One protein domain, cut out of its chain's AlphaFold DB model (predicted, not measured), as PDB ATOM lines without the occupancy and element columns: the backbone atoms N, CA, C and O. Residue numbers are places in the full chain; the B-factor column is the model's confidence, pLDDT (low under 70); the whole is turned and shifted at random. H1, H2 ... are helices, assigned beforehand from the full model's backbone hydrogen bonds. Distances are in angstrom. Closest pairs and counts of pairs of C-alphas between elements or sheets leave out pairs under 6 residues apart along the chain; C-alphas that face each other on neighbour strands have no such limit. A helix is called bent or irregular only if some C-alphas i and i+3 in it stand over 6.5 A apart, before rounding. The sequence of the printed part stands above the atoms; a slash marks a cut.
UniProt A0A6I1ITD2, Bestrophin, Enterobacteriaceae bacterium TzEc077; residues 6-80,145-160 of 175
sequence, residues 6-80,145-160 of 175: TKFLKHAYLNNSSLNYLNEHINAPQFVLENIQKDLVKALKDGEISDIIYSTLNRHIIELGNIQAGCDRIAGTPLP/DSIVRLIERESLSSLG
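This is residues 6 to 80 and 145 to 160 of the 175 residues of the protein "Bestrophin" of Enterobacteriaceae bacterium TzEc077 (UniProt A0A6I1ITD2). A long helical hairpin, H2 and H3 side by side and running opposite ways, makes the longest axis of an open, loosely built arrangement of helices. The short helix H1 turns off at about a right angle beside the beginning of H2, and H4 stands away from the hairpin across a gap, with its axis running roughly along that of the hairpin; residues 6 to 15 lie between H1 and H4. Residues 73 to 80, the last turn of H3 and the tail after it, stick out at one end. The printed part has 91 residues with four named helices, in the order H1, H2, H3, H4, and no named strand, and its class is all helix. It is loose, with a radius of gyration of the C-alphas of 15.6 A, and elongated, spanning 50 by 32 by 26 A.

The printed part begins at Thr 6, with its C-alpha at (3.960, -27.233, 41.183), and residues 6 to 15 come before the first named helix. H1 is residues 16 to 23, from Asn 16 to Asn 23, and begins at C-alpha 16 at (3.341, -34.786, 44.932). H2 is residues 28 to 45, from Ala 28 to Lys 45, and measures 26.0 A from first to last C-alpha. H3 is residues 51 to 76, from Asp 51 to Gly 76; with 26 residues it is the longest helix, 36.3 A from first to last C-alpha. Its first C-alpha, 51, is at (-30.134, -32.632, 55.634). After the cut, H4 is residues 145 to 158, from Asp 145 to Ser 158, with 20.0 A from first to last C-alpha, and it ends at C-alpha 158 at (-12.767, -16.629, 52.905).

H1 touches no helix, but it is near H2. The two are close but not clearly touching, with 2 pairs of C-alphas within 8 A. Their closest C-alphas, those of Leu 22 and Ala 28, are 5.3 A apart. Their lines stand about perpendicular, at 75 degrees. A tight link of 4 residues joins H1 to H2, and a tight link of 5 residues joins H2 to H3. H2 and H3 form a helical hairpin and touch, with 13 pairs of C-alphas within 8 A. Their closest C-alphas, those of Leu 33 and Ile 61, are 6.7 A apart. They run opposite ways at a shallow tilt of 5 degrees, and their centres are 12.1 A apart. H1 and H3 are apart. H4 touches no helix: it is apart from H1, from H2 and from H3. In H1, H2, H3 and H4 every O i to N i+4 pair is within hydrogen-bond range, and no helix is bent or irregular.

The two C-alphas farthest apart, those of Gly 47 and Pro 80, are 51.7 A from each other. Residues 73 to 80, of which 73 to 76 belong to H3, stand free; the body without them has 83 residues and spans 37 by 34 by 26 A. Residues 81 to 144 are cut out and not printed, and C-alphas 80 and 145 are 28.4 A apart across the cut. The link from H3 to H4 is the link across the cut. Of the links that are printed whole, none is long. The mean pLDDT of the printed part is 88.5, and 8 residues are under 70, namely residue 6 and residues 9 to 15.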
ATOM      1  N   THR A   6       3.293 -27.407  39.891       67.12
ATOM      2  CA  THR A   6       3.960 -27.233  41.183       67.12
ATOM      3  C   THR A   6       3.621 -25.908  41.865       67.12
ATOM      4  O   THR A   6       3.681 -25.836  43.095       67.12
ATOM      5  N   LYS A   7       3.196 -24.879  41.115       71.94
ATOM      6  CA  LYS A   7       2.791 -23.575  41.669       71.94
ATOM      7  C   LYS A   7       1.553 -23.654  42.563       71.94
ATOM      8  O   LYS A   7       1.398 -22.798  43.432       71.94
ATOM      9  N   PHE A   8       0.696 -24.654  42.368       73.00
ATOM     10  CA  PHE A   8      -0.572 -24.800  43.094       73.00
ATOM     11  C   PHE A   8      -0.480 -25.759  44.291       73.00
ATOM     12  O   PHE A   8      -1.362 -25.786  45.143       73.00
ATOM     13  N   LEU A   9       0.617 -26.511  44.424       67.94
ATOM     14  CA  LEU A   9       0.749 -27.547  45.454       67.94
ATOM     15  C   LEU A   9       0.808 -27.013  46.884       67.94
ATOM     16  O   LEU A   9       0.330 -27.657  47.814       67.94
ATOM     17  N   LYS A  10       1.399 -25.830  47.074       68.12
ATOM     18  CA  LYS A  10       1.718 -25.314  48.410       68.12
ATOM     19  C   LYS A  10       0.478 -24.992  49.252       68.12
ATOM     20  O   LYS A  10       0.533 -25.179  50.464       68.12
ATOM     21  N   HIS A  11      -0.608 -24.522  48.636       64.81
ATOM     22  CA  HIS A  11      -1.835 -24.137  49.352       64.81
ATOM     23  C   HIS A  11      -3.023 -25.053  49.045       64.81
ATOM     24  O   HIS A  11      -4.018 -25.011  49.760       64.81
ATOM     25  N   ALA A  12      -2.905 -25.941  48.053       61.75
ATOM     26  CA  ALA A  12      -3.918 -26.958  47.778       61.75
ATOM     27  C   ALA A  12      -3.924 -28.116  48.795       61.75
ATOM     28  O   ALA A  12      -4.728 -29.031  48.655       61.75
ATOM     29  N   TYR A  13      -3.023 -28.119  49.791       65.50
ATOM     30  CA  TYR A  13      -2.820 -29.236  50.733       65.50
ATOM     31  C   TYR A  13      -2.589 -30.595  50.040       65.50
ATOM     32  O   TYR A  13      -2.774 -31.655  50.638       65.50
ATOM     33  N   LEU A  14      -2.162 -30.570  48.775       65.38
ATOM     34  CA  LEU A  14      -1.856 -31.743  47.970       65.38
ATOM     35  C   LEU A  14      -0.344 -31.964  47.970       65.38
ATOM     36  O   LEU A  14       0.436 -31.058  47.690       65.38
ATOM     37  N   ASN A  15       0.077 -33.195  48.252       68.00
ATOM     38  CA  ASN A  15       1.472 -33.600  48.099       68.00
ATOM     39  C   ASN A  15       1.712 -34.133  46.676       68.00
ATOM     40  O   ASN A  15       0.780 -34.573  46.005       68.00
ATOM     41  N   ASN A  16       2.975 -34.183  46.229       70.81
ATOM     42  CA  ASN A  16       3.341 -34.786  44.932       70.81
ATOM     43  C   ASN A  16       2.830 -36.232  44.785       70.81
ATOM     44  O   ASN A  16       2.410 -36.646  43.709       70.81
ATOM     45  N   SER A  17       2.813 -36.991  45.880       71.94
ATOM     46  CA  SER A  17       2.244 -38.341  45.932       71.94
ATOM     47  C   SER A  17       0.734 -38.344  45.663       71.94
ATOM     48  O   SER A  17       0.246 -39.210  44.947       71.94
ATOM     49  N   SER A  18       0.005 -37.362  46.200       71.94
ATOM     50  CA  SER A  18      -1.436 -37.199  45.984       71.94
ATOM     51  C   SER A  18      -1.749 -36.795  44.542       71.94
ATOM     52  O   SER A  18      -2.707 -37.301  43.973       71.94
ATOM     53  N   LEU A  19      -0.927 -35.937  43.924       74.12
ATOM     54  CA  LEU A  19      -1.065 -35.602  42.501       74.12
ATOM     55  C   LEU A  19      -0.857 -36.814  41.593       74.12
ATOM     56  O   LEU A  19      -1.637 -37.023  40.668       74.12
ATOM     57  N   ASN A  20       0.182 -37.610  41.849       78.25
ATOM     58  CA  ASN A  20       0.435 -38.815  41.062       78.25
ATOM     59  C   ASN A  20      -0.737 -39.790  41.169       78.25
ATOM     60  O   ASN A  20      -1.190 -40.303  40.154       78.25
ATOM     61  N   TYR A  21      -1.282 -39.955  42.375       80.62
ATOM     62  CA  TYR A  21      -2.474 -40.760  42.601       80.62
ATOM     63  C   TYR A  21      -3.700 -40.233  41.836       80.62
ATOM     64  O   TYR A  21      -4.423 -41.010  41.223       80.62
ATOM     65  N   LEU A  22      -3.915 -38.912  41.791       81.06
ATOM     66  CA  LEU A  22      -4.988 -38.316  40.984       81.06
ATOM     67  C   LEU A  22      -4.815 -38.602  39.486       81.06
ATOM     68  O   LEU A  22      -5.795 -38.913  38.815       81.06
ATOM     69  N   ASN A  23      -3.583 -38.544  38.975       79.00
ATOM     70  CA  ASN A  23      -3.271 -38.806  37.566       79.00
ATOM     71  C   ASN A  23      -3.452 -40.277  37.151       79.00
ATOM     72  O   ASN A  23      -3.527 -40.561  35.958       79.00
ATOM     73  N   GLU A  24      -3.522 -41.213  38.100       85.88
ATOM     74  CA  GLU A  24      -3.813 -42.626  37.814       85.88
ATOM     75  C   GLU A  24      -5.302 -42.866  37.502       85.88
ATOM     76  O   GLU A  24      -5.659 -43.888  36.910       85.88
ATOM     77  N   HIS A  25      -6.183 -41.930  37.867       85.19
ATOM     78  CA  HIS A  25      -7.612 -42.028  37.589       85.19
ATOM     79  C   HIS A  25      -7.961 -41.523  36.185       85.19
ATOM     80  O   HIS A  25      -7.483 -40.485  35.737       85.19
ATOM     81  N   ILE A  26      -8.887 -42.225  35.514       84.50
ATOM     82  CA  ILE A  26      -9.357 -41.894  34.153       84.50
ATOM     83  C   ILE A  26      -9.900 -40.459  34.075       84.50
ATOM     84  O   ILE A  26      -9.664 -39.758  33.097       84.50
ATOM     85  N   ASN A  27     -10.629 -40.030  35.107       88.25
ATOM     86  CA  ASN A  27     -11.148 -38.675  35.228       88.25
ATOM     87  C   ASN A  27     -10.826 -38.142  36.629       88.25
ATOM     88  O   ASN A  27     -11.575 -38.347  37.588       88.25
ATOM     89  N   ALA A  28      -9.669 -37.489  36.747       89.69
ATOM     90  CA  ALA A  28      -9.199 -36.925  38.006       89.69
ATOM     91  C   ALA A  28     -10.153 -35.858  38.595       89.69
ATOM     92  O   ALA A  28     -10.437 -35.939  39.792       89.69
ATOM     93  N   PRO A  29     -10.709 -34.902  37.815       90.50
ATOM     94  CA  PRO A  29     -11.701 -33.950  38.327       90.50
ATOM     95  C   PRO A  29     -12.934 -34.616  38.951       90.50
ATOM     96  O   PRO A  29     -13.335 -34.260  40.060       90.50
ATOM     97  N   GLN A  30     -13.501 -35.619  38.277       91.25
ATOM     98  CA  GLN A  30     -14.655 -36.362  38.782       91.25
ATOM     99  C   GLN A  30     -14.319 -37.096  40.084       91.25
ATOM    100  O   GLN A  30     -15.091 -37.056  41.040       91.25
ATOM    101  N   PHE A  31     -13.134 -37.703  40.162       91.06
ATOM    102  CA  PHE A  31     -12.667 -38.355  41.382       91.06
ATOM    103  C   PHE A  31     -12.551 -37.380  42.570       91.06
ATOM    104  O   PHE A  31     -12.895 -37.729  43.700       91.06
ATOM    105  N   VAL A  32     -12.113 -36.137  42.334       90.81
ATOM    106  CA  VAL A  32     -12.085 -35.096  43.376       90.81
ATOM    107  C   VAL A  32     -13.502 -34.772  43.861       90.81
ATOM    108  O   VAL A  32     -13.725 -34.737  45.071       90.81
ATOM    109  N   LEU A  33     -14.470 -34.600  42.954       93.38
ATOM    110  CA  LEU A  33     -15.869 -34.339  43.321       93.38
ATOM    111  C   LEU A  33     -16.475 -35.483  44.146       93.38
ATOM    112  O   LEU A  33     -17.168 -35.232  45.133       93.38
ATOM    113  N   GLU A  34     -16.168 -36.734  43.800       92.06
ATOM    114  CA  GLU A  34     -16.600 -37.908  44.566       92.06
ATOM    115  C   GLU A  34     -16.042 -37.916  45.993       92.06
ATOM    116  O   GLU A  34     -16.740 -38.311  46.930       92.06
ATOM    117  N   ASN A  35     -14.797 -37.475  46.191       91.06
ATOM    118  CA  ASN A  35     -14.212 -37.378  47.528       91.06
ATOM    119  C   ASN A  35     -14.854 -36.261  48.354       91.06
ATOM    120  O   ASN A  35     -15.220 -36.512  49.499       91.06
ATOM    121  N   ILE A  36     -15.108 -35.092  47.756       93.31
ATOM    122  CA  ILE A  36     -15.857 -34.016  48.425       93.31
ATOM    123  C   ILE A  36     -17.245 -34.526  48.844       93.31
ATOM    124  O   ILE A  36     -17.696 -34.281  49.963       93.31
ATOM    125  N   GLN A  37     -17.921 -35.290  47.982       94.56
ATOM    126  CA  GLN A  37     -19.228 -35.854  48.310       94.56
ATOM    127  C   GLN A  37     -19.154 -36.872  49.460       94.56
ATOM    128  O   GLN A  37     -20.019 -36.860  50.338       94.56
ATOM    129  N   LYS A  38     -18.122 -37.727  49.503       94.19
ATOM    130  CA  LYS A  38     -17.885 -38.650  50.630       94.19
ATOM    131  C   LYS A  38     -17.686 -37.895  51.945       94.19
ATOM    132  O   LYS A  38     -18.264 -38.307  52.954       94.19
ATOM    133  N   ASP A  39     -16.938 -36.794  51.926       94.31
ATOM    134  CA  ASP A  39     -16.710 -35.955  53.105       94.31
ATOM    135  C   ASP A  39     -18.011 -35.301  53.590       94.31
ATOM    136  O   ASP A  39     -18.315 -35.349  54.783       94.31
ATOM    137  N   LEU A  40     -18.853 -34.796  52.680       95.44
ATOM    138  CA  LEU A  40     -20.174 -34.268  53.043       95.44
ATOM    139  C   LEU A  40     -21.098 -35.337  53.635       95.44
ATOM    140  O   LEU A  40     -21.801 -35.078  54.609       95.44
ATOM    141  N   VAL A  41     -21.106 -36.548  53.067       96.31
ATOM    142  CA  VAL A  41     -21.900 -37.667  53.600       96.31
ATOM    143  C   VAL A  41     -21.422 -38.055  54.997       96.31
ATOM    144  O   VAL A  41     -22.237 -38.405  55.850       96.31
ATOM    145  N   LYS A  42     -20.111 -38.003  55.247       96.62
ATOM    146  CA  LYS A  42     -19.551 -38.245  56.575       96.62
ATOM    147  C   LYS A  42     -19.987 -37.161  57.565       96.62
ATOM    148  O   LYS A  42     -20.547 -37.512  58.597       96.62
ATOM    149  N   ALA A  43     -19.847 -35.883  57.214       96.06
ATOM    150  CA  ALA A  43     -20.291 -34.765  58.052       96.06
ATOM    151  C   ALA A  43     -21.794 -34.837  58.387       96.06
ATOM    152  O   ALA A  43     -22.206 -34.528  59.505       96.06
ATOM    153  N   LEU A  44     -22.623 -35.299  57.442       96.38
ATOM    154  CA  LEU A  44     -24.049 -35.543  57.679       96.38
ATOM    155  C   LEU A  44     -24.275 -36.667  58.702       96.38
ATOM    156  O   LEU A  44     -25.081 -36.516  59.616       96.38
ATOM    157  N   LYS A  45     -23.562 -37.793  58.565       96.19
ATOM    158  CA  LYS A  45     -23.666 -38.934  59.495       96.19
ATOM    159  C   LYS A  45     -23.184 -38.590  60.901       96.19
ATOM    160  O   LYS A  45     -23.772 -39.071  61.867       96.19
ATOM    161  N   ASP A  46     -22.151 -37.763  60.995       96.94
ATOM    162  CA  ASP A  46     -21.566 -37.309  62.256       96.94
ATOM    163  C   ASP A  46     -22.410 -36.190  62.912       96.94
ATOM    164  O   ASP A  46     -22.164 -35.809  64.056       96.94
ATOM    165  N   GLY A  47     -23.452 -35.700  62.225       95.31
ATOM    166  CA  GLY A  47     -24.374 -34.677  62.726       95.31
ATOM    167  C   GLY A  47     -23.818 -33.250  62.681       95.31
ATOM    168  O   GLY A  47     -24.410 -32.351  63.276       95.31
ATOM    169  N   GLU A  48     -22.702 -33.025  61.983       96.00
ATOM    170  CA  GLU A  48     -22.070 -31.707  61.829       96.00
ATOM    171  C   GLU A  48     -22.874 -30.785  60.898       96.00
ATOM    172  O   GLU A  48     -22.850 -29.562  61.044       96.00
ATOM    173  N   ILE A  49     -23.617 -31.370  59.952       96.00
ATOM    174  CA  ILE A  49     -24.504 -30.659  59.026       96.00
ATOM    175  C   ILE A  49     -25.895 -31.296  59.001       96.00
ATOM    176  O   ILE A  49     -26.052 -32.498  59.187       96.00
ATOM    177  N   SER A  50     -26.923 -30.483  58.742       96.56
ATOM    178  CA  SER A  50     -28.305 -30.959  58.581       96.56
ATOM    179  C   SER A  50     -28.595 -31.421  57.151       96.56
ATOM    180  O   SER A  50     -27.918 -31.000  56.211       96.56
ATOM    181  N   ASP A  51     -29.670 -32.193  56.961       95.88
ATOM    182  CA  ASP A  51     -30.134 -32.632  55.634       95.88
ATOM    183  C   ASP A  51     -30.368 -31.464  54.659       95.88
ATOM    184  O   ASP A  51     -30.084 -31.568  53.465       95.88
ATOM    185  N   ILE A  52     -30.855 -30.323  55.163       96.19
ATOM    186  CA  ILE A  52     -31.122 -29.119  54.356       96.19
ATOM    187  C   ILE A  52     -29.807 -28.516  53.844       96.19
ATOM    188  O   ILE A  52     -29.692 -28.160  52.665       96.19
ATOM    189  N   ILE A  53     -28.801 -28.423  54.719       95.62
ATOM    190  CA  ILE A  53     -27.471 -27.918  54.363       95.62
ATOM    191  C   ILE A  53     -26.799 -28.893  53.393       95.62
ATOM    192  O   ILE A  53     -26.315 -28.469  52.346       95.62
ATOM    193  N   TYR A  54     -26.846 -30.196  53.686       96.06
ATOM    194  CA  TYR A  54     -26.320 -31.238  52.808       96.06
ATOM    195  C   TYR A  54     -26.944 -31.176  51.410       96.06
ATOM    196  O   TYR A  54     -26.221 -31.172  50.420       96.06
ATOM    197  N   SER A  55     -28.272 -31.061  51.307       95.19
ATOM    198  CA  SER A  55     -28.968 -30.952  50.019       95.19
ATOM    199  C   SER A  55     -28.493 -29.743  49.202       95.19
ATOM    200  O   SER A  55     -28.280 -29.854  47.992       95.19
ATOM    201  N   THR A  56     -28.271 -28.608  49.869       96.25
ATOM    202  CA  THR A  56     -27.775 -27.378  49.236       96.25
ATOM    203  C   THR A  56     -26.336 -27.543  48.746       96.25
ATOM    204  O   THR A  56     -26.047 -27.274  47.581       96.25
ATOM    205  N   LEU A  57     -25.441 -28.059  49.592       95.50
ATOM    206  CA  LEU A  57     -24.040 -28.304  49.233       95.50
ATOM    207  C   LEU A  57     -23.908 -29.347  48.116       95.50
ATOM    208  O   LEU A  57     -23.169 -29.142  47.156       95.50
ATOM    209  N   ASN A  58     -24.684 -30.429  48.186       95.56
ATOM    210  CA  ASN A  58     -24.709 -31.466  47.161       95.56
ATOM    211  C   ASN A  58     -25.185 -30.919  45.806       95.56
ATOM    212  O   ASN A  58     -24.678 -31.341  44.771       95.56
ATOM    213  N   ARG A  59     -26.106 -29.942  45.786       96.19
ATOM    214  CA  ARG A  59     -26.483 -29.252  44.543       96.19
ATOM    215  C   ARG A  59     -25.288 -28.528  43.924       96.19
ATOM    216  O   ARG A  59     -25.076 -28.667  42.729       96.19
ATOM    217  N   HIS A  60     -24.484 -27.821  44.717       95.06
ATOM    218  CA  HIS A  60     -23.276 -27.163  44.207       95.06
ATOM    219  C   HIS A  60     -22.260 -28.163  43.634       95.06
ATOM    220  O   HIS A  60     -21.679 -27.890  42.588       95.06
ATOM    221  N   ILE A  61     -22.095 -29.340  44.249       95.62
ATOM    222  CA  ILE A  61     -21.230 -30.405  43.706       95.62
ATOM    223  C   ILE A  61     -21.748 -30.912  42.357       95.62
ATOM    224  O   ILE A  61     -20.963 -31.076  41.426       95.62
ATOM    225  N   ILE A  62     -23.060 -31.133  42.234       95.38
ATOM    226  CA  ILE A  62     -23.672 -31.550  40.965       95.38
ATOM    227  C   ILE A  62     -23.430 -30.494  39.879       95.38
ATOM    228  O   ILE A  62     -23.060 -30.851  38.763       95.38
ATOM    229  N   GLU A  63     -23.574 -29.206  40.199       97.12
ATOM    230  CA  GLU A  63     -23.287 -28.132  39.242       97.12
ATOM    231  C   GLU A  63     -21.813 -28.104  38.815       97.12
ATOM    232  O   GLU A  63     -21.528 -27.950  37.628       97.12
ATOM    233  N   LEU A  64     -20.867 -28.332  39.734       96.38
ATOM    234  CA  LEU A  64     -19.450 -28.474  39.376       96.38
ATOM    235  C   LEU A  64     -19.218 -29.656  38.424       96.38
ATOM    236  O   LEU A  64     -18.479 -29.515  37.450       96.38
ATOM    237  N   GLY A  65     -19.886 -30.789  38.658       96.06
ATOM    238  CA  GLY A  65     -19.853 -31.945  37.756       96.06
ATOM    239  C   GLY A  65     -20.429 -31.634  36.371       96.06
ATOM    240  O   GLY A  65     -19.843 -32.003  35.356       96.06
ATOM    241  N   ASN A  66     -21.532 -30.882  36.302       96.62
ATOM    242  CA  ASN A  66     -22.125 -30.448  35.033       96.62
ATOM    243  C   ASN A  66     -21.184 -29.529  34.238       96.62
ATOM    244  O   ASN A  66     -21.069 -29.678  33.019       96.62
ATOM    245  N   ILE A  67     -20.504 -28.596  34.913       96.19
ATOM    246  CA  ILE A  67     -19.502 -27.713  34.296       96.19
ATOM    247  C   ILE A  67     -18.322 -28.549  33.787       96.19
ATOM    248  O   ILE A  67     -17.938 -28.401  32.630       96.19
ATOM    249  N   GLN A  68     -17.798 -29.467  34.604       94.69
ATOM    250  CA  GLN A  68     -16.706 -30.366  34.226       94.69
ATOM    251  C   GLN A  68     -17.054 -31.187  32.974       94.69
ATOM    252  O   GLN A  68     -16.299 -31.170  32.003       94.69
ATOM    253  N   ALA A  69     -18.228 -31.819  32.939       93.69
ATOM    254  CA  ALA A  69     -18.708 -32.551  31.766       93.69
ATOM    255  C   ALA A  69     -18.955 -31.636  30.548       93.69
ATOM    256  O   ALA A  69     -18.849 -32.063  29.396       93.69
ATOM    257  N   GLY A  70     -19.302 -30.368  30.781       95.12
ATOM    258  CA  GLY A  70     -19.365 -29.333  29.751       95.12
ATOM    259  C   GLY A  70     -17.997 -29.062  29.124       95.12
ATOM    260  O   GLY A  70     -17.885 -29.081  27.899       95.12
ATOM    261  N   CYS A  71     -16.961 -28.883  29.946       93.81
ATOM    262  CA  CYS A  71     -15.583 -28.709  29.486       93.81
ATOM    263  C   CYS A  71     -15.084 -29.935  28.711       93.81
ATOM    264  O   CYS A  71     -14.539 -29.770  27.622       93.81
ATOM    265  N   ASP A  72     -15.346 -31.150  29.205       92.50
ATOM    266  CA  ASP A  72     -14.999 -32.395  28.503       92.50
ATOM    267  C   ASP A  72     -15.670 -32.489  27.134       92.50
ATOM    268  O   ASP A  72     -15.066 -32.965  26.180       92.50
ATOM    269  N   ARG A  73     -16.920 -32.028  27.012       93.38
ATOM    270  CA  ARG A  73     -17.618 -31.990  25.725       93.38
ATOM    271  C   ARG A  73     -16.962 -30.997  24.783       93.38
ATOM    272  O   ARG A  73     -16.683 -31.367  23.657       93.38
ATOM    273  N   ILE A  74     -16.688 -29.773  25.238       91.75
ATOM    274  CA  ILE A  74     -16.030 -28.751  24.411       91.75
ATOM    275  C   ILE A  74     -14.658 -29.253  23.938       91.75
ATOM    276  O   ILE A  74     -14.356 -29.158  22.755       91.75
ATOM    277  N   ALA A  75     -13.866 -29.849  24.832       89.62
ATOM    278  CA  ALA A  75     -12.556 -30.403  24.496       89.62
ATOM    279  C   ALA A  75     -12.641 -31.677  23.631       89.62
ATOM    280  O   ALA A  75     -11.811 -31.902  22.757       89.62
ATOM    281  N   GLY A  76     -13.635 -32.531  23.884       88.06
ATOM    282  CA  GLY A  76     -13.800 -33.839  23.253       88.06
ATOM    283  C   GLY A  76     -14.610 -33.829  21.957       88.06
ATOM    284  O   GLY A  76     -14.631 -34.839  21.252       88.06
ATOM    285  N   THR A  77     -15.270 -32.719  21.620       89.12
ATOM    286  CA  THR A  77     -15.986 -32.531  20.350       89.12
ATOM    287  C   THR A  77     -15.322 -31.436  19.516       89.12
ATOM    288  O   THR A  77     -15.921 -30.370  19.333       89.12
ATOM    289  N   PRO A  78     -14.098 -31.665  19.001       83.00
ATOM    290  CA  PRO A  78     -13.481 -30.722  18.080       83.00
ATOM    291  C   PRO A  78     -14.341 -30.581  16.821       83.00
ATOM    292  O   PRO A  78     -15.106 -31.487  16.455       83.00
ATOM    293  N   LEU A  79     -14.204 -29.446  16.134       84.56
ATOM    294  CA  LEU A  79     -14.863 -29.245  14.849       84.56
ATOM    295  C   LEU A  79     -14.468 -30.359  13.865       84.56
ATOM    296  O   LEU A  79     -13.348 -30.876  13.914       84.56
ATOM    297  N   PRO A  80     -15.377 -30.761  12.957       88.31
ATOM    298  CA  PRO A  80     -15.058 -31.790  11.981       88.31
ATOM    299  C   PRO A  80     -13.820 -31.396  11.176       88.31
ATOM    300  O   PRO A  80     -13.830 -30.382  10.489       88.31
ATOM    301  N   ASP A 145      -4.539 -20.994  34.375       88.31
ATOM    302  CA  ASP A 145      -3.691 -20.900  35.566       88.31
ATOM    303  C   ASP A 145      -4.033 -19.646  36.393       88.31
ATOM    304  O   ASP A 145      -4.185 -19.723  37.618       88.31
ATOM    305  N   SER A 146      -4.262 -18.504  35.737       89.00
ATOM    306  CA  SER A 146      -4.702 -17.269  36.402       89.00
ATOM    307  C   SER A 146      -6.112 -17.373  36.986       89.00
ATOM    308  O   SER A 146      -6.343 -16.907  38.104       89.00
ATOM    309  N   ILE A 147      -7.046 -18.019  36.278       90.75
ATOM    310  CA  ILE A 147      -8.406 -18.273  36.779       90.75
ATOM    311  C   ILE A 147      -8.354 -19.171  38.023       90.75
ATOM    312  O   ILE A 147      -8.969 -18.856  39.041       90.75
ATOM    313  N   VAL A 148      -7.573 -20.255  37.987       90.06
ATOM    314  CA  VAL A 148      -7.389 -21.160  39.132       90.06
ATOM    315  C   VAL A 148      -6.739 -20.427  40.305       90.06
ATOM    316  O   VAL A 148      -7.208 -20.561  41.434       90.06
ATOM    317  N   ARG A 149      -5.715 -19.596  40.062       89.50
ATOM    318  CA  ARG A 149      -5.094 -18.770  41.111       89.50
ATOM    319  C   ARG A 149      -6.087 -17.784  41.727       89.50
ATOM    320  O   ARG A 149      -6.009 -17.520  42.926       89.50
ATOM    321  N   LEU A 150      -7.007 -17.225  40.944       91.88
ATOM    322  CA  LEU A 150      -8.051 -16.350  41.471       91.88
ATOM    323  C   LEU A 150      -9.000 -17.120  42.399       91.88
ATOM    324  O   LEU A 150      -9.197 -16.692  43.534       91.88
ATOM    325  N   ILE A 151      -9.491 -18.287  41.969       91.12
ATOM    326  CA  ILE A 151     -10.359 -19.158  42.781       91.12
ATOM    327  C   ILE A 151      -9.646 -19.592  44.075       91.12
ATOM    328  O   ILE A 151     -10.226 -19.541  45.161       91.12
ATOM    329  N   GLU A 152      -8.365 -19.968  43.985       89.75
ATOM    330  CA  GLU A 152      -7.518 -20.310  45.136       89.75
ATOM    331  C   GLU A 152      -7.456 -19.146  46.137       89.75
ATOM    332  O   GLU A 152      -7.662 -19.334  47.338       89.75
ATOM    333  N   ARG A 153      -7.231 -17.920  45.651       91.19
ATOM    334  CA  ARG A 153      -7.171 -16.716  46.491       91.19
ATOM    335  C   ARG A 153      -8.516 -16.380  47.130       91.19
ATOM    336  O   ARG A 153      -8.529 -16.028  48.305       91.19
ATOM    337  N   GLU A 154      -9.626 -16.480  46.402       93.19
ATOM    338  CA  GLU A 154     -10.971 -16.220  46.942       93.19
ATOM    339  C   GLU A 154     -11.335 -17.213  48.054       93.19
ATOM    340  O   GLU A 154     -11.839 -16.819  49.113       93.19
ATOM    341  N   SER A 155     -11.001 -18.490  47.854       90.81
ATOM    342  CA  SER A 155     -11.202 -19.543  48.849       90.81
ATOM    343  C   SER A 155     -10.359 -19.302  50.107       90.81
ATOM    344  O   SER A 155     -10.891 -19.239  51.216       90.81
ATOM    345  N   LEU A 156      -9.052 -19.053  49.952       91.00
ATOM    346  CA  LEU A 156      -8.155 -18.769  51.081       91.00
ATOM    347  C   LEU A 156      -8.515 -17.470  51.809       91.00
ATOM    348  O   LEU A 156      -8.446 -17.421  53.037       91.00
ATOM    349  N   SER A 157      -8.951 -16.440  51.078       93.00
ATOM    350  CA  SER A 157      -9.431 -15.184  51.661       93.00
ATOM    351  C   SER A 157     -10.644 -15.421  52.557       93.00
ATOM    352  O   SER A 157     -10.720 -14.856  53.647       93.00
ATOM    353  N   SER A 158     -11.576 -16.272  52.124       92.75
ATOM    354  CA  SER A 158     -12.767 -16.629  52.905       92.75
ATOM    355  C   SER A 158     -12.413 -17.406  54.180       92.75
ATOM    356  O   SER A 158     -13.112 -17.298  55.183       92.75
ATOM    357  N   LEU A 159     -11.295 -18.140  54.162       91.19
ATOM    358  CA  LEU A 159     -10.745 -18.870  55.308       91.19
ATOM    359  C   LEU A 159      -9.784 -18.034  56.177       91.19
ATOM    360  O   LEU A 159      -9.252 -18.549  57.159       91.19
ATOM    361  N   GLY A 160      -9.524 -16.769  55.826       91.25
ATOM    362  CA  GLY A 160      -8.565 -15.910  56.536       91.25
ATOM    363  C   GLY A 160      -7.106 -16.382  56.442       91.25
ATOM    364  O   GLY A 160      -6.300 -16.071  57.317       91.25
TER     365      GLY A 160